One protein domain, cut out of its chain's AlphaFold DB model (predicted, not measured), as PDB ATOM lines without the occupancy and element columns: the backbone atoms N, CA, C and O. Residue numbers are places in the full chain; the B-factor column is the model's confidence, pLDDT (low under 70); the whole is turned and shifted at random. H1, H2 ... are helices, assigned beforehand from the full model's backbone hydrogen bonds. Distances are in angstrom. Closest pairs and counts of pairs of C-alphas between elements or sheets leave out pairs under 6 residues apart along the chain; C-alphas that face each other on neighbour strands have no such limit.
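What this domain is: This is residues 86 to 204 of the 527 residues of an uncharacterized protein of Gemmata obscuriglobus (UniProt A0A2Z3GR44). The domain is a long rod of helices, with an up-and-down bundle of H4, H6 and H7 in its middle and H7 running on past the end of H4. H1 and H3 pack on each other in opposite directions at the end of the rod where residue 86 lies, H2 is set steeply on H4 and H6, and residues 198 to 204 stick out at the other end. The printed part has 119 residues with seven named helices, H1 to H7 in order along the chain, and no named strand, and its class is all helix. It is loose, with a radius of gyration of the C-alphas of 17.7 A, and spans 68 by 20 by 16 A.

How they stand to each other: H1, residues 86 to 100, touches H3, residues 117 to 123, at a shallow tilt of 29 degrees, opposite ways, closest at the C-alphas of Ala 89 and Leu 120, 6.8 A apart. With residues 97 to 100 alone, H1 touches H4, residues 131 to 152; the closest C-alphas are Phe 100 and Trp 138, 5.5 A apart. H2, residues 105 to 110, touches H4 at a steep tilt of 57 degrees, with the C-alphas of Ala 105 and Val 142 closest at 5.7 A. H2 also touches H6, residues 165 to 174, where the closest C-alphas, of Glu 109 and Pro 167, are 4.8 A apart. H4 is the hub, touching four helices. H4 touches H7, residues 176 to 203, the same way at a shallow tilt of 5 degrees, with the C-alphas of Val 147 and Ala 185 closest at 5.8 A. H4 touches H6 opposite ways at a shallow tilt of 23 degrees, closest at the C-alphas of Ile 146 and Ala 168, 7.2 A apart. H5, residues 158 to 163, is close to H4 but not clearly touching, with the C-alphas of Tyr 150 and Ala 161 closest at 6.6 A. H6 and H7 form a helical hairpin, closest at the C-alphas of Ala 172 and Gly 179, 4.3 A apart. Every O i to N i+4 pair is within hydrogen-bond range in H1 to H6, and 22 of 24 are in H7.

Where its parts are: H1 begins at C-alpha 86, at (-14.397, 6.861, -44.190), and is 20.9 A long. H4 is 31.0 A long and begins at C-alpha 131, at (-23.230, 19.214, -38.223). H6 is 14.5 A long. H7, the longest at 40.8 A, ends at C-alpha 203, at (-17.374, 57.403, -1.641).

The domain as a whole: The C-alphas of Leu 86 and Ala 204, the two farthest apart, are 67.9 A apart. The printed part has no cut and no long link. Its mean pLDDT is 95.1, and no printed residue is under 70.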
ATOM      1  N   LEU A  86     -12.968   6.628 -44.451       90.62
ATOM      2  CA  LEU A  86     -14.397   6.861 -44.190       90.62
ATOM      3  C   LEU A  86     -14.763   6.455 -42.758       90.62
ATOM      4  O   LEU A  86     -15.418   7.215 -42.050       90.62
ATOM      5  N   GLY A  87     -14.267   5.307 -42.295       91.38
ATOM      6  CA  GLY A  87     -14.475   4.866 -40.916       91.38
ATOM      7  C   GLY A  87     -13.792   5.745 -39.867       91.38
ATOM      8  O   GLY A  87     -14.247   5.836 -38.728       91.38
ATOM      9  N   GLU A  88     -12.703   6.420 -40.230       93.62
ATOM     10  CA  GLU A  88     -12.076   7.445 -39.391       93.62
ATOM     11  C   GLU A  88     -12.941   8.711 -39.355       93.62
ATOM     12  O   GLU A  88     -13.249   9.193 -38.274       93.62
ATOM     13  N   ALA A  89     -13.444   9.173 -40.503       93.19
ATOM     14  CA  ALA A  89     -14.340  10.323 -40.601       93.19
ATOM     15  C   ALA A  89     -15.642  10.130 -39.804       93.19
ATOM     16  O   ALA A  89     -16.074  11.049 -39.112       93.19
ATOM     17  N   VAL A  90     -16.239   8.934 -39.840       94.25
ATOM     18  CA  VAL A  90     -17.436   8.594 -39.047       94.25
ATOM     19  C   VAL A  90     -17.138   8.638 -37.548       94.25
ATOM     20  O   VAL A  90     -17.869   9.285 -36.802       94.25
ATOM     21  N   ARG A  91     -16.035   8.021 -37.102       94.81
ATOM     22  CA  ARG A  91     -15.615   8.072 -35.690       94.81
ATOM     23  C   ARG A  91     -15.335   9.502 -35.237       94.81
ATOM     24  O   ARG A  91     -15.763   9.893 -34.156       94.81
ATOM     25  N   THR A  92     -14.673  10.290 -36.078       94.62
ATOM     26  CA  THR A  92     -14.380  11.702 -35.819       94.62
ATOM     27  C   THR A  92     -15.663  12.538 -35.753       94.62
ATOM     28  O   THR A  92     -15.808  13.352 -34.845       94.62
ATOM     29  N   ARG A  93     -16.636  12.308 -36.647       94.88
ATOM     30  CA  ARG A  93     -17.970  12.935 -36.593       94.88
ATOM     31  C   ARG A  93     -18.664  12.638 -35.267       94.88
ATOM     32  O   ARG A  93     -19.155  13.556 -34.618       94.88
ATOM     33  N   ASP A  94     -18.721  11.371 -34.873       95.00
ATOM     34  CA  ASP A  94     -19.429  10.959 -33.659       95.00
ATOM     35  C   ASP A  94     -18.731  11.493 -32.401       95.00
ATOM     36  O   ASP A  94     -19.396  11.951 -31.472       95.00
ATOM     37  N   TRP A  95     -17.395  11.547 -32.413       95.00
ATOM     38  CA  TRP A  95     -16.602  12.218 -31.383       95.00
ATOM     39  C   TRP A  95     -16.943  13.712 -31.279       95.00
ATOM     40  O   TRP A  95     -17.196  14.206 -30.179       95.00
ATOM     41  N   TYR A  96     -17.032  14.430 -32.407       95.31
ATOM     42  CA  TYR A  96     -17.440  15.839 -32.417       95.31
ATOM     43  C   TYR A  96     -18.865  16.040 -31.902       95.31
ATOM     44  O   TYR A  96     -19.093  16.926 -31.081       95.31
ATOM     45  N   LYS A  97     -19.812  15.191 -32.307       94.31
ATOM     46  CA  LYS A  97     -21.200  15.256 -31.830       94.31
ATOM     47  C   LYS A  97     -21.311  15.094 -30.317       94.31
ATOM     48  O   LYS A  97     -22.069  15.820 -29.682       94.31
ATOM     49  N   GLN A  98     -20.530  14.189 -29.731       94.94
ATOM     50  CA  GLN A  98     -20.465  14.048 -28.274       94.94
ATOM     51  C   GLN A  98     -19.917  15.316 -27.606       94.94
ATOM     52  O   GLN A  98     -20.412  15.724 -26.558       94.94
ATOM     53  N   ARG A  99     -18.928  15.972 -28.222       94.94
ATOM     54  CA  ARG A  99     -18.327  17.210 -27.700       94.94
ATOM     55  C   ARG A  99     -19.233  18.428 -27.854       94.94
ATOM     56  O   ARG A  99     -19.221  19.282 -26.977       94.94
ATOM     57  N   PHE A 100     -20.076  18.481 -28.885       95.12
ATOM     58  CA  PHE A 100     -21.066  19.553 -29.035       95.12
ATOM     59  C   PHE A 100     -22.073  19.609 -27.880       95.12
ATOM     60  O   PHE A 100     -22.608  20.677 -27.596       95.12
ATOM     61  N   ALA A 101     -22.300  18.495 -27.176       93.88
ATOM     62  CA  ALA A 101     -23.133  18.478 -25.974       93.88
ATOM     63  C   ALA A 101     -22.477  19.189 -24.770       93.88
ATOM     64  O   ALA A 101     -23.171  19.541 -23.818       93.88
ATOM     65  N   ILE A 102     -21.158  19.414 -24.804       94.69
ATOM     66  CA  ILE A 102     -20.382  20.063 -23.741       94.69
ATOM     67  C   ILE A 102     -19.973  21.462 -24.222       94.69
ATOM     68  O   ILE A 102     -18.872  21.692 -24.723       94.69
ATOM     69  N   ALA A 103     -20.885  22.420 -24.080       95.50
ATOM     70  CA  ALA A 103     -20.665  23.811 -24.469       95.50
ATOM     71  C   ALA A 103     -20.088  24.636 -23.304       95.50
ATOM     72  O   ALA A 103     -20.773  25.477 -22.731       95.50
ATOM     73  N   THR A 104     -18.834  24.367 -22.929       96.81
ATOM     74  CA  THR A 104     -18.134  25.100 -21.855       96.81
ATOM     75  C   THR A 104     -16.866  25.776 -22.364       96.81
ATOM     76  O   THR A 104     -16.239  25.300 -23.315       96.81
ATOM     77  N   ALA A 105     -16.469  26.870 -21.711       94.38
ATOM     78  CA  ALA A 105     -15.231  27.587 -22.012       94.38
ATOM     79  C   ALA A 105     -13.984  26.678 -21.969       94.38
ATOM     80  O   ALA A 105     -13.160  26.708 -22.882       94.38
ATOM     81  N   GLU A 106     -13.863  25.830 -20.943       95.00
ATOM     82  CA  GLU A 106     -12.720  24.926 -20.766       95.00
ATOM     83  C   GLU A 106     -12.622  23.904 -21.893       95.00
ATOM     84  O   GLU A 106     -11.528  23.563 -22.348       95.00
ATOM     85  N   GLU A 107     -13.770  23.386 -22.324       94.06
ATOM     86  CA  GLU A 107     -13.817  22.409 -23.398       94.06
ATOM     87  C   GLU A 107     -13.406  23.043 -24.724       94.06
ATOM     88  O   GLU A 107     -12.607  22.460 -25.449       94.06
ATOM     89  N   ALA A 108     -13.860  24.267 -25.003       92.69
ATOM     90  CA  ALA A 108     -13.481  24.981 -26.216       92.69
ATOM     91  C   ALA A 108     -11.976  25.278 -26.297       92.69
ATOM     92  O   ALA A 108     -11.409  25.259 -27.390       92.69
ATOM     93  N   GLU A 109     -11.311  25.526 -25.165       92.31
ATOM     94  CA  GLU A 109      -9.853  25.657 -25.124       92.31
ATOM     95  C   GLU A 109      -9.161  24.309 -25.365       92.31
ATOM     96  O   GLU A 109      -8.322  24.203 -26.261       92.31
ATOM     97  N   LYS A 110      -9.551  23.261 -24.625       93.19
ATOM     98  CA  LYS A 110      -8.969  21.910 -24.749       93.19
ATOM     99  C   LYS A 110      -9.126  21.320 -26.143       93.19
ATOM    100  O   LYS A 110      -8.281  20.548 -26.586       93.19
ATOM    101  N   SER A 111     -10.221  21.653 -26.812       89.25
ATOM    102  CA  SER A 111     -10.557  21.129 -28.125       89.25
ATOM    103  C   SER A 111     -10.049  22.006 -29.275       89.25
ATOM    104  O   SER A 111     -10.418  21.760 -30.426       89.25
ATOM    105  N   GLU A 112      -9.254  23.043 -28.979       89.75
ATOM    106  CA  GLU A 112      -8.768  24.047 -29.934       89.75
ATOM    107  C   GLU A 112      -9.893  24.659 -30.789       89.75
ATOM    108  O   GLU A 112      -9.769  24.832 -32.004       89.75
ATOM    109  N   GLY A 113     -11.054  24.917 -30.181       82.81
ATOM    110  CA  GLY A 113     -12.226  25.431 -30.889       82.81
ATOM    111  C   GLY A 113     -12.795  24.446 -31.915       82.81
ATOM    112  O   GLY A 113     -13.467  24.858 -32.853       82.81
ATOM    113  N   LEU A 114     -12.485  23.151 -31.769       87.81
ATOM    114  CA  LEU A 114     -12.881  22.071 -32.676       87.81
ATOM    115  C   LEU A 114     -12.423  22.322 -34.118       87.81
ATOM    116  O   LEU A 114     -13.118  21.991 -35.077       87.81
ATOM    117  N   ARG A 115     -11.210  22.865 -34.284       86.88
ATOM    118  CA  ARG A 115     -10.626  23.242 -35.583       86.88
ATOM    119  C   ARG A 115     -10.700  22.144 -36.655       86.88
ATOM    120  O   ARG A 115     -10.833  22.452 -37.838       86.88
ATOM    121  N   GLY A 116     -10.652  20.872 -36.251       88.38
ATOM    122  CA  GLY A 116     -10.746  19.713 -37.147       88.38
ATOM    123  C   GLY A 116     -12.144  19.427 -37.726       88.38
ATOM    124  O   GLY A 116     -12.253  18.641 -38.666       88.38
ATOM    125  N   VAL A 117     -13.199  20.111 -37.262       93.38
ATOM    126  CA  VAL A 117     -14.551  20.029 -37.847       93.38
ATOM    127  C   VAL A 117     -14.561  20.528 -39.291       93.38
ATOM    128  O   VAL A 117     -15.226  19.937 -40.140       93.38
ATOM    129  N   ARG A 118     -13.803  21.590 -39.603       91.06
ATOM    130  CA  ARG A 118     -13.786  22.179 -40.950       91.06
ATOM    131  C   ARG A 118     -13.222  21.212 -42.007       91.06
ATOM    132  O   ARG A 118     -13.936  20.966 -42.975       91.06
ATOM    133  N   PRO A 119     -12.039  20.590 -41.825       91.75
ATOM    134  CA  PRO A 119     -11.564  19.546 -42.735       91.75
ATOM    135  C   PRO A 119     -12.561  18.396 -42.929       91.75
ATOM    136  O   PRO A 119     -12.680  17.867 -44.029       91.75
ATOM    137  N   LEU A 120     -13.291  18.013 -41.875       93.19
ATOM    138  CA  LEU A 120     -14.299  16.957 -41.952       93.19
ATOM    139  C   LEU A 120     -15.509  17.381 -42.808       93.19
ATOM    140  O   LEU A 120     -15.957  16.603 -43.648       93.19
ATOM    141  N   LEU A 121     -15.988  18.620 -42.643       92.62
ATOM    142  CA  LEU A 121     -17.057  19.217 -43.454       92.62
ATOM    143  C   LEU A 121     -16.662  19.368 -44.930       92.62
ATOM    144  O   LEU A 121     -17.483  19.121 -45.807       92.62
ATOM    145  N   GLU A 122     -15.415  19.766 -45.196       91.19
ATOM    146  CA  GLU A 122     -14.885  19.945 -46.553       91.19
ATOM    147  C   GLU A 122     -14.707  18.607 -47.282       91.19
ATOM    148  O   GLU A 122     -15.016  18.507 -48.467       91.19
ATOM    149  N   GLN A 123     -14.229  17.569 -46.585       90.56
ATOM    150  CA  GLN A 123     -13.998  16.250 -47.184       90.56
ATOM    151  C   GLN A 123     -15.276  15.404 -47.298       90.56
ATOM    152  O   GLN A 123     -15.380  14.604 -48.229       90.56
ATOM    153  N   TYR A 124     -16.229  15.553 -46.367       92.12
ATOM    154  CA  TYR A 124     -17.438  14.717 -46.282       92.12
ATOM    155  C   TYR A 124     -18.714  15.534 -46.015       92.12
ATOM    156  O   TYR A 124     -19.324  15.411 -44.943       92.12
ATOM    157  N   PRO A 125     -19.155  16.377 -46.964       92.88
ATOM    158  CA  PRO A 125     -20.311  17.246 -46.766       92.88
ATOM    159  C   PRO A 125     -21.614  16.467 -46.531       92.88
ATOM    160  O   PRO A 125     -22.438  16.893 -45.719       92.88
ATOM    161  N   SER A 126     -21.809  15.311 -47.181       91.38
ATOM    162  CA  SER A 126     -23.022  14.506 -46.981       91.38
ATOM    163  C   SER A 126     -23.045  13.808 -45.616       91.38
ATOM    164  O   SER A 126     -24.090  13.778 -44.962       91.38
ATOM    165  N   LEU A 127     -21.891  13.312 -45.147       91.12
ATOM    166  CA  LEU A 127     -21.732  12.693 -43.823       91.12
ATOM    167  C   LEU A 127     -22.001  13.696 -42.693       91.12
ATOM    168  O   LEU A 127     -22.518  13.334 -41.633       91.12
ATOM    169  N   CYS A 128     -21.634  14.954 -42.928       94.25
ATOM    170  CA  CYS A 128     -21.710  16.035 -41.957       94.25
ATOM    171  C   CYS A 128     -22.981  16.883 -42.096       94.25
ATOM    172  O   CYS A 128     -23.053  17.990 -41.554       94.25
ATOM    173  N   LYS A 129     -24.005  16.391 -42.803       93.50
ATOM    174  CA  LYS A 129     -25.279  17.100 -42.953       93.50
ATOM    175  C   LYS A 129     -25.876  17.423 -41.577       93.50
ATOM    176  O   LYS A 129     -26.090  16.535 -40.758       93.50
ATOM    177  N   GLY A 130     -26.128  18.709 -41.322       93.12
ATOM    178  CA  GLY A 130     -26.632  19.224 -40.039       93.12
ATOM    179  C   GLY A 130     -25.554  19.528 -38.990       93.12
ATOM    180  O   GLY A 130     -25.807  20.302 -38.070       93.12
ATOM    181  N   MET A 131     -24.331  19.021 -39.169       94.62
ATOM    182  CA  MET A 131     -23.230  19.214 -38.223       94.62
ATOM    183  C   MET A 131     -22.774  20.676 -38.159       94.62
ATOM    184  O   MET A 131     -22.403  21.138 -37.090       94.62
ATOM    185  N   THR A 132     -22.865  21.433 -39.260       93.88
ATOM    186  CA  THR A 132     -22.588  22.882 -39.261       93.88
ATOM    187  C   THR A 132     -23.518  23.633 -38.310       93.88
ATOM    188  O   THR A 132     -23.052  24.419 -37.500       93.88
ATOM    189  N   ALA A 133     -24.822  23.337 -38.340       95.19
ATOM    190  CA  ALA A 133     -25.794  23.985 -37.460       95.19
ATOM    191  C   ALA A 133     -25.627  23.558 -35.990       95.19
ATOM    192  O   ALA A 133     -25.872  24.342 -35.076       95.19
ATOM    193  N   GLU A 134     -25.227  22.311 -35.732       95.56
ATOM    194  CA  GLU A 134     -24.845  21.857 -34.387       95.56
ATOM    195  C   GLU A 134     -23.577  22.559 -33.891       95.56
ATOM    196  O   GLU A 134     -23.554  23.044 -32.764       95.56
ATOM    197  N   TYR A 135     -22.565  22.679 -34.750       94.75
ATOM    198  CA  TYR A 135     -21.314  23.367 -34.455       94.75
ATOM    199  C   TYR A 135     -21.521  24.862 -34.183       94.75
ATOM    200  O   TYR A 135     -20.955  25.400 -33.232       94.75
ATOM    201  N   ASP A 136     -22.371  25.526 -34.969       95.00
ATOM    202  CA  ASP A 136     -22.722  26.927 -34.752       95.00
ATOM    203  C   ASP A 136     -23.445  27.121 -33.416       95.00
ATOM    204  O   ASP A 136     -23.039  27.974 -32.627       95.00
ATOM    205  N   ARG A 137     -24.435  26.271 -33.109       96.25
ATOM    206  CA  ARG A 137     -25.134  26.293 -31.813       96.25
ATOM    207  C   ARG A 137     -24.194  26.042 -30.640       96.25
ATOM    208  O   ARG A 137     -24.297  26.728 -29.629       96.25
ATOM    209  N   TRP A 138     -23.275  25.087 -30.773       96.19
ATOM    210  CA  TRP A 138     -22.249  24.834 -29.763       96.19
ATOM    211  C   TRP A 138     -21.375  26.072 -29.547       96.19
ATOM    212  O   TRP A 138     -21.190  26.498 -28.411       96.19
ATOM    213  N   GLY A 139     -20.881  26.693 -30.621       96.25
ATOM    214  CA  GLY A 139     -20.029  27.874 -30.510       96.25
ATOM    215  C   GLY A 139     -20.758  29.078 -29.903       96.25
ATOM    216  O   GLY A 139     -20.155  29.829 -29.139       96.25
ATOM    217  N   ASP A 140     -22.044  29.257 -30.212       97.31
ATOM    218  CA  ASP A 140     -22.868  30.313 -29.613       97.31
ATOM    219  C   ASP A 140     -23.082  30.055 -28.118       97.31
ATOM    220  O   ASP A 140     -22.872  30.964 -27.315       97.31
ATOM    221  N   ALA A 141     -23.374  28.807 -27.738       97.44
ATOM    222  CA  ALA A 141     -23.548  28.397 -26.349       97.44
ATOM    223  C   ALA A 141     -22.259  28.536 -25.517       97.44
ATOM    224  O   ALA A 141     -22.310  29.048 -24.401       97.44
ATOM    225  N   VAL A 142     -21.091  28.161 -26.058       97.75
ATOM    226  CA  VAL A 142     -19.795  28.384 -25.386       97.75
ATOM    227  C   VAL A 142     -19.556  29.874 -25.171       97.75
ATOM    228  O   VAL A 142     -19.087  30.292 -24.114       97.75
ATOM    229  N   ALA A 143     -19.854  30.703 -26.169       98.00
ATOM    230  CA  ALA A 143     -19.677  32.130 -25.996       98.00
ATOM    231  C   ALA A 143     -20.689  32.736 -25.020       98.00
ATOM    232  O   ALA A 143     -20.309  33.641 -24.286       98.00
ATOM    233  N   ASP A 144     -21.921  32.232 -24.959       98.12
ATOM    234  CA  ASP A 144     -22.885  32.624 -23.928       98.12
ATOM    235  C   ASP A 144     -22.386  32.231 -22.525       98.12
ATOM    236  O   ASP A 144     -22.478  33.046 -21.607       98.12
ATOM    237  N   ASP A 145     -21.775  31.050 -22.364       98.06
ATOM    238  CA  ASP A 145     -21.105  30.630 -21.121       98.06
ATOM    239  C   ASP A 145     -19.978  31.605 -20.739       98.06
ATOM    240  O   ASP A 145     -19.971  32.144 -19.633       98.06
ATOM    241  N   ILE A 146     -19.068  31.927 -21.665       98.06
ATOM    242  CA  ILE A 146     -17.971  32.877 -21.407       98.06
ATOM    243  C   ILE A 146     -18.511  34.264 -21.023       98.06
ATOM    244  O   ILE A 146     -18.037  34.866 -20.057       98.06
ATOM    245  N   VAL A 147     -19.507  34.780 -21.751       98.31
ATOM    246  CA  VAL A 147     -20.136  36.079 -21.458       98.31
ATOM    247  C   VAL A 147     -20.811  36.055 -20.086       98.31
ATOM    248  O   VAL A 147     -20.632  36.985 -19.298       98.31
ATOM    249  N   SER A 148     -21.544  34.988 -19.767       98.19
ATOM    250  CA  SER A 148     -22.185  34.797 -18.463       98.19
ATOM    251  C   SER A 148     -21.161  34.802 -17.327       98.19
ATOM    252  O   SER A 148     -21.342  35.495 -16.324       98.19
ATOM    253  N   ARG A 149     -20.022  34.123 -17.512       98.19
ATOM    254  CA  ARG A 149     -18.929  34.111 -16.532       98.19
ATOM    255  C   ARG A 149     -18.288  35.483 -16.357       98.19
ATOM    256  O   ARG A 149     -18.093  35.888 -15.217       98.19
ATOM    257  N   TYR A 150     -18.027  36.233 -17.433       98.19
ATOM    258  CA  TYR A 150     -17.593  37.635 -17.316       98.19
ATOM    259  C   TYR A 150     -18.601  38.463 -16.514       98.19
ATOM    260  O   TYR A 150     -18.210  39.222 -15.633       98.19
ATOM    261  N   ASN A 151     -19.900  38.294 -16.756       97.25
ATOM    262  CA  ASN A 151     -20.921  39.036 -16.022       97.25
ATOM    263  C   ASN A 151     -20.940  38.678 -14.527       97.25
ATOM    264  O   ASN A 151     -21.032  39.588 -13.700       97.25
ATOM    265  N   ALA A 152     -20.789  37.395 -14.190       97.62
ATOM    266  CA  ALA A 152     -20.792  36.885 -12.819       97.62
ATOM    267  C   ALA A 152     -19.475  37.118 -12.052       97.62
ATOM    268  O   ALA A 152     -19.476  37.099 -10.820       97.62
ATOM    269  N   LEU A 153     -18.358  37.337 -12.753       97.69
ATOM    270  CA  LEU A 153     -17.039  37.524 -12.148       97.69
ATOM    271  C   LEU A 153     -16.999  38.767 -11.242       97.69
ATOM    272  O   LEU A 153     -17.322  39.875 -11.707       97.69
ATOM    273  N   PRO A 154     -16.531  38.630  -9.984       96.81
ATOM    274  CA  PRO A 154     -16.238  39.775  -9.136       96.81
ATOM    275  C   PRO A 154     -15.315  40.748  -9.864       96.81
ATOM    276  O   PRO A 154     -14.394  40.341 -10.570       96.81
ATOM    277  N   ARG A 155     -15.529  42.049  -9.676       95.38
ATOM    278  CA  ARG A 155     -14.748  43.093 -10.367       95.38
ATOM    279  C   ARG A 155     -13.286  43.190  -9.912       95.38
ATOM    280  O   ARG A 155     -12.504  43.945 -10.483       95.38
ATOM    281  N   ASP A 156     -12.936  42.368  -8.933       91.88
ATOM    282  CA  ASP A 156     -11.619  42.268  -8.314       91.88
ATOM    283  C   ASP A 156     -10.886  40.992  -8.735       91.88
ATOM    284  O   ASP A 156      -9.691  40.845  -8.479       91.88
ATOM    285  N   ASP A 157     -11.593  40.061  -9.383       95.81
ATOM    286  CA  ASP A 157     -11.046  38.776  -9.795       95.81
ATOM    287  C   ASP A 157     -10.402  38.868 -11.184       95.81
ATOM    288  O   ASP A 157     -10.899  38.356 -12.190       95.81
ATOM    289  N   PHE A 158      -9.257  39.550 -11.234       91.94
ATOM    290  CA  PHE A 158      -8.466  39.694 -12.457       91.94
ATOM    291  C   PHE A 158      -7.978  38.355 -13.001       91.94
ATOM    292  O   PHE A 158      -7.920  38.183 -14.214       91.94
ATOM    293  N   LYS A 159      -7.662  37.403 -12.115       93.19
ATOM    294  CA  LYS A 159      -7.204  36.069 -12.515       93.19
ATOM    295  C   LYS A 159      -8.325  35.291 -13.190       93.19
ATOM    296  O   LYS A 159      -8.093  34.680 -14.228       93.19
ATOM    297  N   GLY A 160      -9.537  35.348 -12.637       95.69
ATOM    298  CA  GLY A 160     -10.717  34.752 -13.249       95.69
ATOM    299  C   GLY A 160     -11.040  35.373 -14.609       95.69
ATOM    300  O   GLY A 160     -11.263  34.650 -15.576       95.69
ATOM    301  N   ALA A 161     -10.971  36.703 -14.726       96.25
ATOM    302  CA  ALA A 161     -11.148  37.382 -16.010       96.25
ATOM    303  C   ALA A 161     -10.049  37.024 -17.031       96.25
ATOM    304  O   ALA A 161     -10.341  36.850 -18.213       96.25
ATOM    305  N   GLU A 162      -8.794  36.886 -16.594       94.06
ATOM    306  CA  GLU A 162      -7.668  36.483 -17.444       94.06
ATOM    307  C   GLU A 162      -7.801  35.033 -17.930       94.06
ATOM    308  O   GLU A 162      -7.561  34.759 -19.107       94.06
ATOM    309  N   ALA A 163      -8.276  34.126 -17.072       96.12
ATOM    310  CA  ALA A 163      -8.523  32.730 -17.428       96.12
ATOM    311  C   ALA A 163      -9.539  32.575 -18.576       96.12
ATOM    312  O   ALA A 163      -9.449  31.628 -19.352       96.12
ATOM    313  N   LEU A 164     -10.464  33.527 -18.748       97.44
ATOM    314  CA  LEU A 164     -11.434  33.522 -19.849       97.44
ATOM    315  C   LEU A 164     -10.872  34.050 -21.179       97.44
ATOM    316  O   LEU A 164     -11.517  33.895 -22.220       97.44
ATOM    317  N   ILE A 165      -9.688  34.674 -21.189       95.81
ATOM    318  CA  ILE A 165      -9.111  35.265 -22.405       95.81
ATOM    319  C   ILE A 165      -8.712  34.183 -23.409       95.81
ATOM    320  O   ILE A 165      -8.964  34.352 -24.604       95.81
ATOM    321  N   ASN A 166      -8.095  33.090 -22.958       95.62
ATOM    322  CA  ASN A 166      -7.628  32.032 -23.856       95.62
ATOM    323  C   ASN A 166      -8.790  31.275 -24.518       95.62
ATOM    324  O   ASN A 166      -8.812  31.247 -25.751       95.62
ATOM    325  N   PRO A 167      -9.804  30.774 -23.779       96.69
ATOM    326  CA  PRO A 167     -11.009  30.206 -24.383       96.69
ATOM    327  C   PRO A 167     -11.671  31.146 -25.396       96.69
ATOM    328  O   PRO A 167     -12.005  30.730 -26.506       96.69
ATOM    329  N   ALA A 168     -11.803  32.433 -25.051       97.12
ATOM    330  CA  ALA A 168     -12.417  33.422 -25.928       97.12
ATOM    331  C   ALA A 168     -11.617  33.635 -27.222       97.12
ATOM    332  O   ALA A 168     -12.199  33.671 -28.306       97.12
ATOM    333  N   LYS A 169     -10.284  33.734 -27.129       96.50
ATOM    334  CA  LYS A 169      -9.394  33.855 -28.293       96.50
ATOM    335  C   LYS A 169      -9.444  32.616 -29.179       96.50
ATOM    336  O   LYS A 169      -9.541  32.756 -30.395       96.50
ATOM    337  N   THR A 170      -9.397  31.426 -28.584       95.62
ATOM    338  CA  THR A 170      -9.479  30.155 -29.314       95.62
ATOM    339  C   THR A 170     -10.796  30.063 -30.078       95.62
ATOM    340  O   THR A 170     -10.792  29.787 -31.276       95.62
ATOM    341  N   LEU A 171     -11.919  30.392 -29.433       96.12
ATOM    342  CA  LEU A 171     -13.222  30.400 -30.091       96.12
ATOM    343  C   LEU A 171     -13.311  31.470 -31.190       96.12
ATOM    344  O   LEU A 171     -13.765  31.169 -32.292       96.12
ATOM    345  N   ALA A 172     -12.827  32.690 -30.939       96.31
ATOM    346  CA  ALA A 172     -12.828  33.782 -31.916       96.31
ATOM    347  C   ALA A 172     -11.955  33.481 -33.148       96.31
ATOM    348  O   ALA A 172     -12.308  33.867 -34.263       96.31
ATOM    349  N   ALA A 173     -10.846  32.755 -32.971       95.12
ATOM    350  CA  ALA A 173      -9.972  32.342 -34.067       95.12
ATOM    351  C   ALA A 173     -10.667  31.377 -35.038       95.12
ATOM    352  O   ALA A 173     -10.382  31.398 -36.237       95.12
ATOM    353  N   VAL A 174     -11.582  30.538 -34.540       92.94
ATOM    354  CA  VAL A 174     -12.347  29.607 -35.382       92.94
ATOM    355  C   VAL A 174     -13.673  30.221 -35.851       92.94
ATOM    356  O   VAL A 174     -14.107  29.950 -36.974       92.94
ATOM    357  N   ARG A 175     -14.298  31.086 -35.038       94.12
ATOM    358  CA  ARG A 175     -15.567  31.775 -35.327       94.12
ATOM    359  C   ARG A 175     -15.446  33.294 -35.104       94.12
ATOM    360  O   ARG A 175     -15.859  33.799 -34.058       94.12
ATOM    361  N   PRO A 176     -14.975  34.054 -36.112       94.75
ATOM    362  CA  PRO A 176     -14.786  35.503 -35.997       94.75
ATOM    363  C   PRO A 176     -16.055  36.289 -35.633       94.75
ATOM    364  O   PRO A 176     -15.968  37.287 -34.926       94.75
ATOM    365  N   VAL A 177     -17.236  35.819 -36.063       94.25
ATOM    366  CA  VAL A 177     -18.541  36.452 -35.769       94.25
ATOM    367  C   VAL A 177     -18.797  36.555 -34.263       94.25
ATOM    368  O   VAL A 177     -19.338  37.549 -33.791       94.25
ATOM    369  N   VAL A 178     -18.363  35.554 -33.500       95.88
ATOM    370  CA  VAL A 178     -18.528  35.499 -32.043       95.88
ATOM    371  C   VAL A 178     -17.474  36.352 -31.323       95.88
ATOM    372  O   VAL A 178     -17.700  36.803 -30.199       95.88
ATOM    373  N   GLY A 179     -16.341  36.620 -31.978       96.69
ATOM    374  CA  GLY A 179     -15.221  37.372 -31.411       96.69
ATOM    375  C   GLY A 179     -15.610  38.770 -30.938       96.69
ATOM    376  O   GLY A 179     -15.295  39.135 -29.809       96.69
ATOM    377  N   SER A 180     -16.387  39.514 -31.732       96.19
ATOM    378  CA  SER A 180     -16.844  40.864 -31.364       96.19
ATOM    379  C   SER A 180     -17.695  40.875 -30.091       96.19
ATOM    380  O   SER A 180     -17.554  41.767 -29.256       96.19
ATOM    381  N   ARG A 181     -18.540  39.855 -29.901       97.56
ATOM    382  CA  ARG A 181     -19.379  39.695 -28.706       97.56
ATOM    383  C   ARG A 181     -18.547  39.386 -27.461       97.56
ATOM    384  O   ARG A 181     -18.793  39.959 -26.401       97.56
ATOM    385  N   LEU A 182     -17.552  38.509 -27.590       97.81
ATOM    386  CA  LEU A 182     -16.638  38.160 -26.498       97.81
ATOM    387  C   LEU A 182     -15.752  39.345 -26.103       97.81
ATOM    388  O   LEU A 182     -15.567  39.616 -24.915       97.81
ATOM    389  N   ASP A 183     -15.253  40.089 -27.090       97.00
ATOM    390  CA  ASP A 183     -14.499  41.316 -26.852       97.00
ATOM    391  C   ASP A 183     -15.359  42.379 -26.166       97.00
ATOM    392  O   ASP A 183     -14.902  42.992 -25.201       97.00
ATOM    393  N   ALA A 184     -16.615  42.549 -26.591       97.25
ATOM    394  CA  ALA A 184     -17.551  43.465 -25.946       97.25
ATOM    395  C   ALA A 184     -17.797  43.101 -24.472       97.25
ATOM    396  O   ALA A 184     -17.737  43.980 -23.616       97.25
ATOM    397  N   ALA A 185     -18.001  41.819 -24.151       97.88
ATOM    398  CA  ALA A 185     -18.185  41.373 -22.767       97.88
ATOM    399  C   ALA A 185     -16.938  41.612 -21.903       97.88
ATOM    400  O   ALA A 185     -17.037  42.126 -20.787       97.88
ATOM    401  N   ARG A 186     -15.747  41.326 -22.440       97.38
ATOM    402  CA  ARG A 186     -14.474  41.610 -21.763       97.38
ATOM    403  C   ARG A 186     -14.288  43.108 -21.507       97.38
ATOM    404  O   ARG A 186     -13.871  43.499 -20.416       97.38
ATOM    405  N   LEU A 187     -14.577  43.954 -22.499       96.56
ATOM    406  CA  LEU A 187     -14.485  45.412 -22.366       96.56
ATOM    407  C   LEU A 187     -15.507  45.955 -21.362       96.56
ATOM    408  O   LEU A 187     -15.150  46.804 -20.546       96.56
ATOM    409  N   ALA A 188     -16.734  45.432 -21.366       97.44
ATOM    410  CA  ALA A 188     -17.769  45.796 -20.404       97.44
ATOM    411  C   ALA A 188     -17.346  45.461 -18.966       97.44
ATOM    412  O   ALA A 188     -17.414  46.322 -18.089       97.44
ATOM    413  N   TRP A 189     -16.814  44.256 -18.733       97.81
ATOM    414  CA  TRP A 189     -16.303  43.868 -17.417       97.81
ATOM    415  C   TRP A 189     -15.172  44.790 -16.937       97.81
ATOM    416  O   TRP A 189     -15.185  45.251 -15.795       97.81
ATOM    417  N   ARG A 190     -14.217  45.124 -17.819       97.25
ATOM    418  CA  ARG A 190     -13.121  46.058 -17.500       97.25
ATOM    419  C   ARG A 190     -13.647  47.446 -17.142       97.25
ATOM    420  O   ARG A 190     -13.223  48.013 -16.138       97.25
ATOM    421  N   ALA A 191     -14.567  47.984 -17.941       97.19
ATOM    422  CA  ALA A 191     -15.166  49.292 -17.696       97.19
ATOM    423  C   ALA A 191     -15.905  49.329 -16.350       97.19
ATOM    424  O   ALA A 191     -15.767  50.290 -15.588       97.19
ATOM    425  N   ASP A 192     -16.630  48.262 -16.018       97.50
ATOM    426  CA  ASP A 192     -17.291  48.109 -14.726       97.50
ATOM    427  C   ASP A 192     -16.292  48.058 -13.564       97.50
ATOM    428  O   ASP A 192     -16.512  48.719 -12.550       97.50
ATOM    429  N   ALA A 193     -15.187  47.318 -13.701       97.50
ATOM    430  CA  ALA A 193     -14.157  47.235 -12.668       97.50
ATOM    431  C   ALA A 193     -13.513  48.597 -12.380       97.50
ATOM    432  O   ALA A 193     -13.372  48.991 -11.220       97.50
ATOM    433  N   VAL A 194     -13.210  49.370 -13.427       98.06
ATOM    434  CA  VAL A 194     -12.740  50.757 -13.282       98.06
ATOM    435  C   VAL A 194     -13.784  51.618 -12.585       98.06
ATOM    436  O   VAL A 194     -13.453  52.319 -11.629       98.06
ATOM    437  N   ARG A 195     -15.051  51.533 -13.006       98.06
ATOM    438  CA  ARG A 195     -16.149  52.302 -12.406       98.06
ATOM    439  C   ARG A 195     -16.301  52.010 -10.913       98.06
ATOM    440  O   ARG A 195     -16.445  52.947 -10.136       98.06
ATOM    441  N   VAL A 196     -16.224  50.744 -10.499       97.50
ATOM    442  CA  VAL A 196     -16.282  50.354  -9.080       97.50
ATOM    443  C   VAL A 196     -15.155  51.014  -8.287       97.50
ATOM    444  O   VAL A 196     -15.427  51.628  -7.260       97.50
ATOM    445  N   ARG A 197     -13.912  50.991  -8.783       97.69
ATOM    446  CA  ARG A 197     -12.775  51.608  -8.074       97.69
ATOM    447  C   ARG A 197     -12.832  53.126  -8.013       97.69
ATOM    448  O   ARG A 197     -12.439  53.708  -7.004       97.69
ATOM    449  N   VAL A 198     -13.340  53.769  -9.062       98.31
ATOM    450  CA  VAL A 198     -13.606  55.212  -9.041       98.31
ATOM    451  C   VAL A 198     -14.694  55.539  -8.014       98.31
ATOM    452  O   VAL A 198     -14.532  56.484  -7.247       98.31
ATOM    453  N   ASN A 199     -15.756  54.732  -7.941       97.94
ATOM    454  CA  ASN A 199     -16.852  54.927  -6.991       97.94
ATOM    455  C   ASN A 199     -16.438  54.686  -5.535       97.94
ATOM    456  O   ASN A 199     -16.848  55.426  -4.651       97.94
ATOM    457  N   GLU A 200     -15.613  53.676  -5.262       97.00
ATOM    458  CA  GLU A 200     -15.060  53.455  -3.921       97.00
ATOM    459  C   GLU A 200     -14.207  54.637  -3.459       97.00
ATOM    460  O   GLU A 200     -14.284  55.053  -2.303       97.00
ATOM    461  N   LEU A 201     -13.403  55.188  -4.371       97.69
ATOM    462  CA  LEU A 201     -12.598  56.363  -4.089       97.69
ATOM    463  C   LEU A 201     -13.483  57.592  -3.850       97.69
ATOM    464  O   LEU A 201     -13.277  58.297  -2.870       97.69
ATOM    465  N   SER A 202     -14.488  57.840  -4.693       97.00
ATOM    466  CA  SER A 202     -15.388  58.988  -4.532       97.00
ATOM    467  C   SER A 202     -16.300  58.880  -3.305       97.00
ATOM    468  O   SER A 202     -16.651  59.902  -2.721       97.00
ATOM    469  N   ALA A 203     -16.633  57.661  -2.873       97.31
ATOM    470  CA  ALA A 203     -17.374  57.403  -1.641       97.31
ATOM    471  C   ALA A 203     -16.528  57.614  -0.374       97.31
ATOM    472  O   ALA A 203     -17.084  57.813   0.709       97.31
ATOM    473  N   ALA A 204     -15.193  57.583  -0.478       97.56
ATOM    474  CA  ALA A 204     -14.322  57.882   0.650       97.56
ATOM    475  C   ALA A 204     -14.502  59.341   1.089       97.56
ATOM    476  O   ALA A 204     -14.471  60.268   0.273       97.56
TER     477      ALA A 204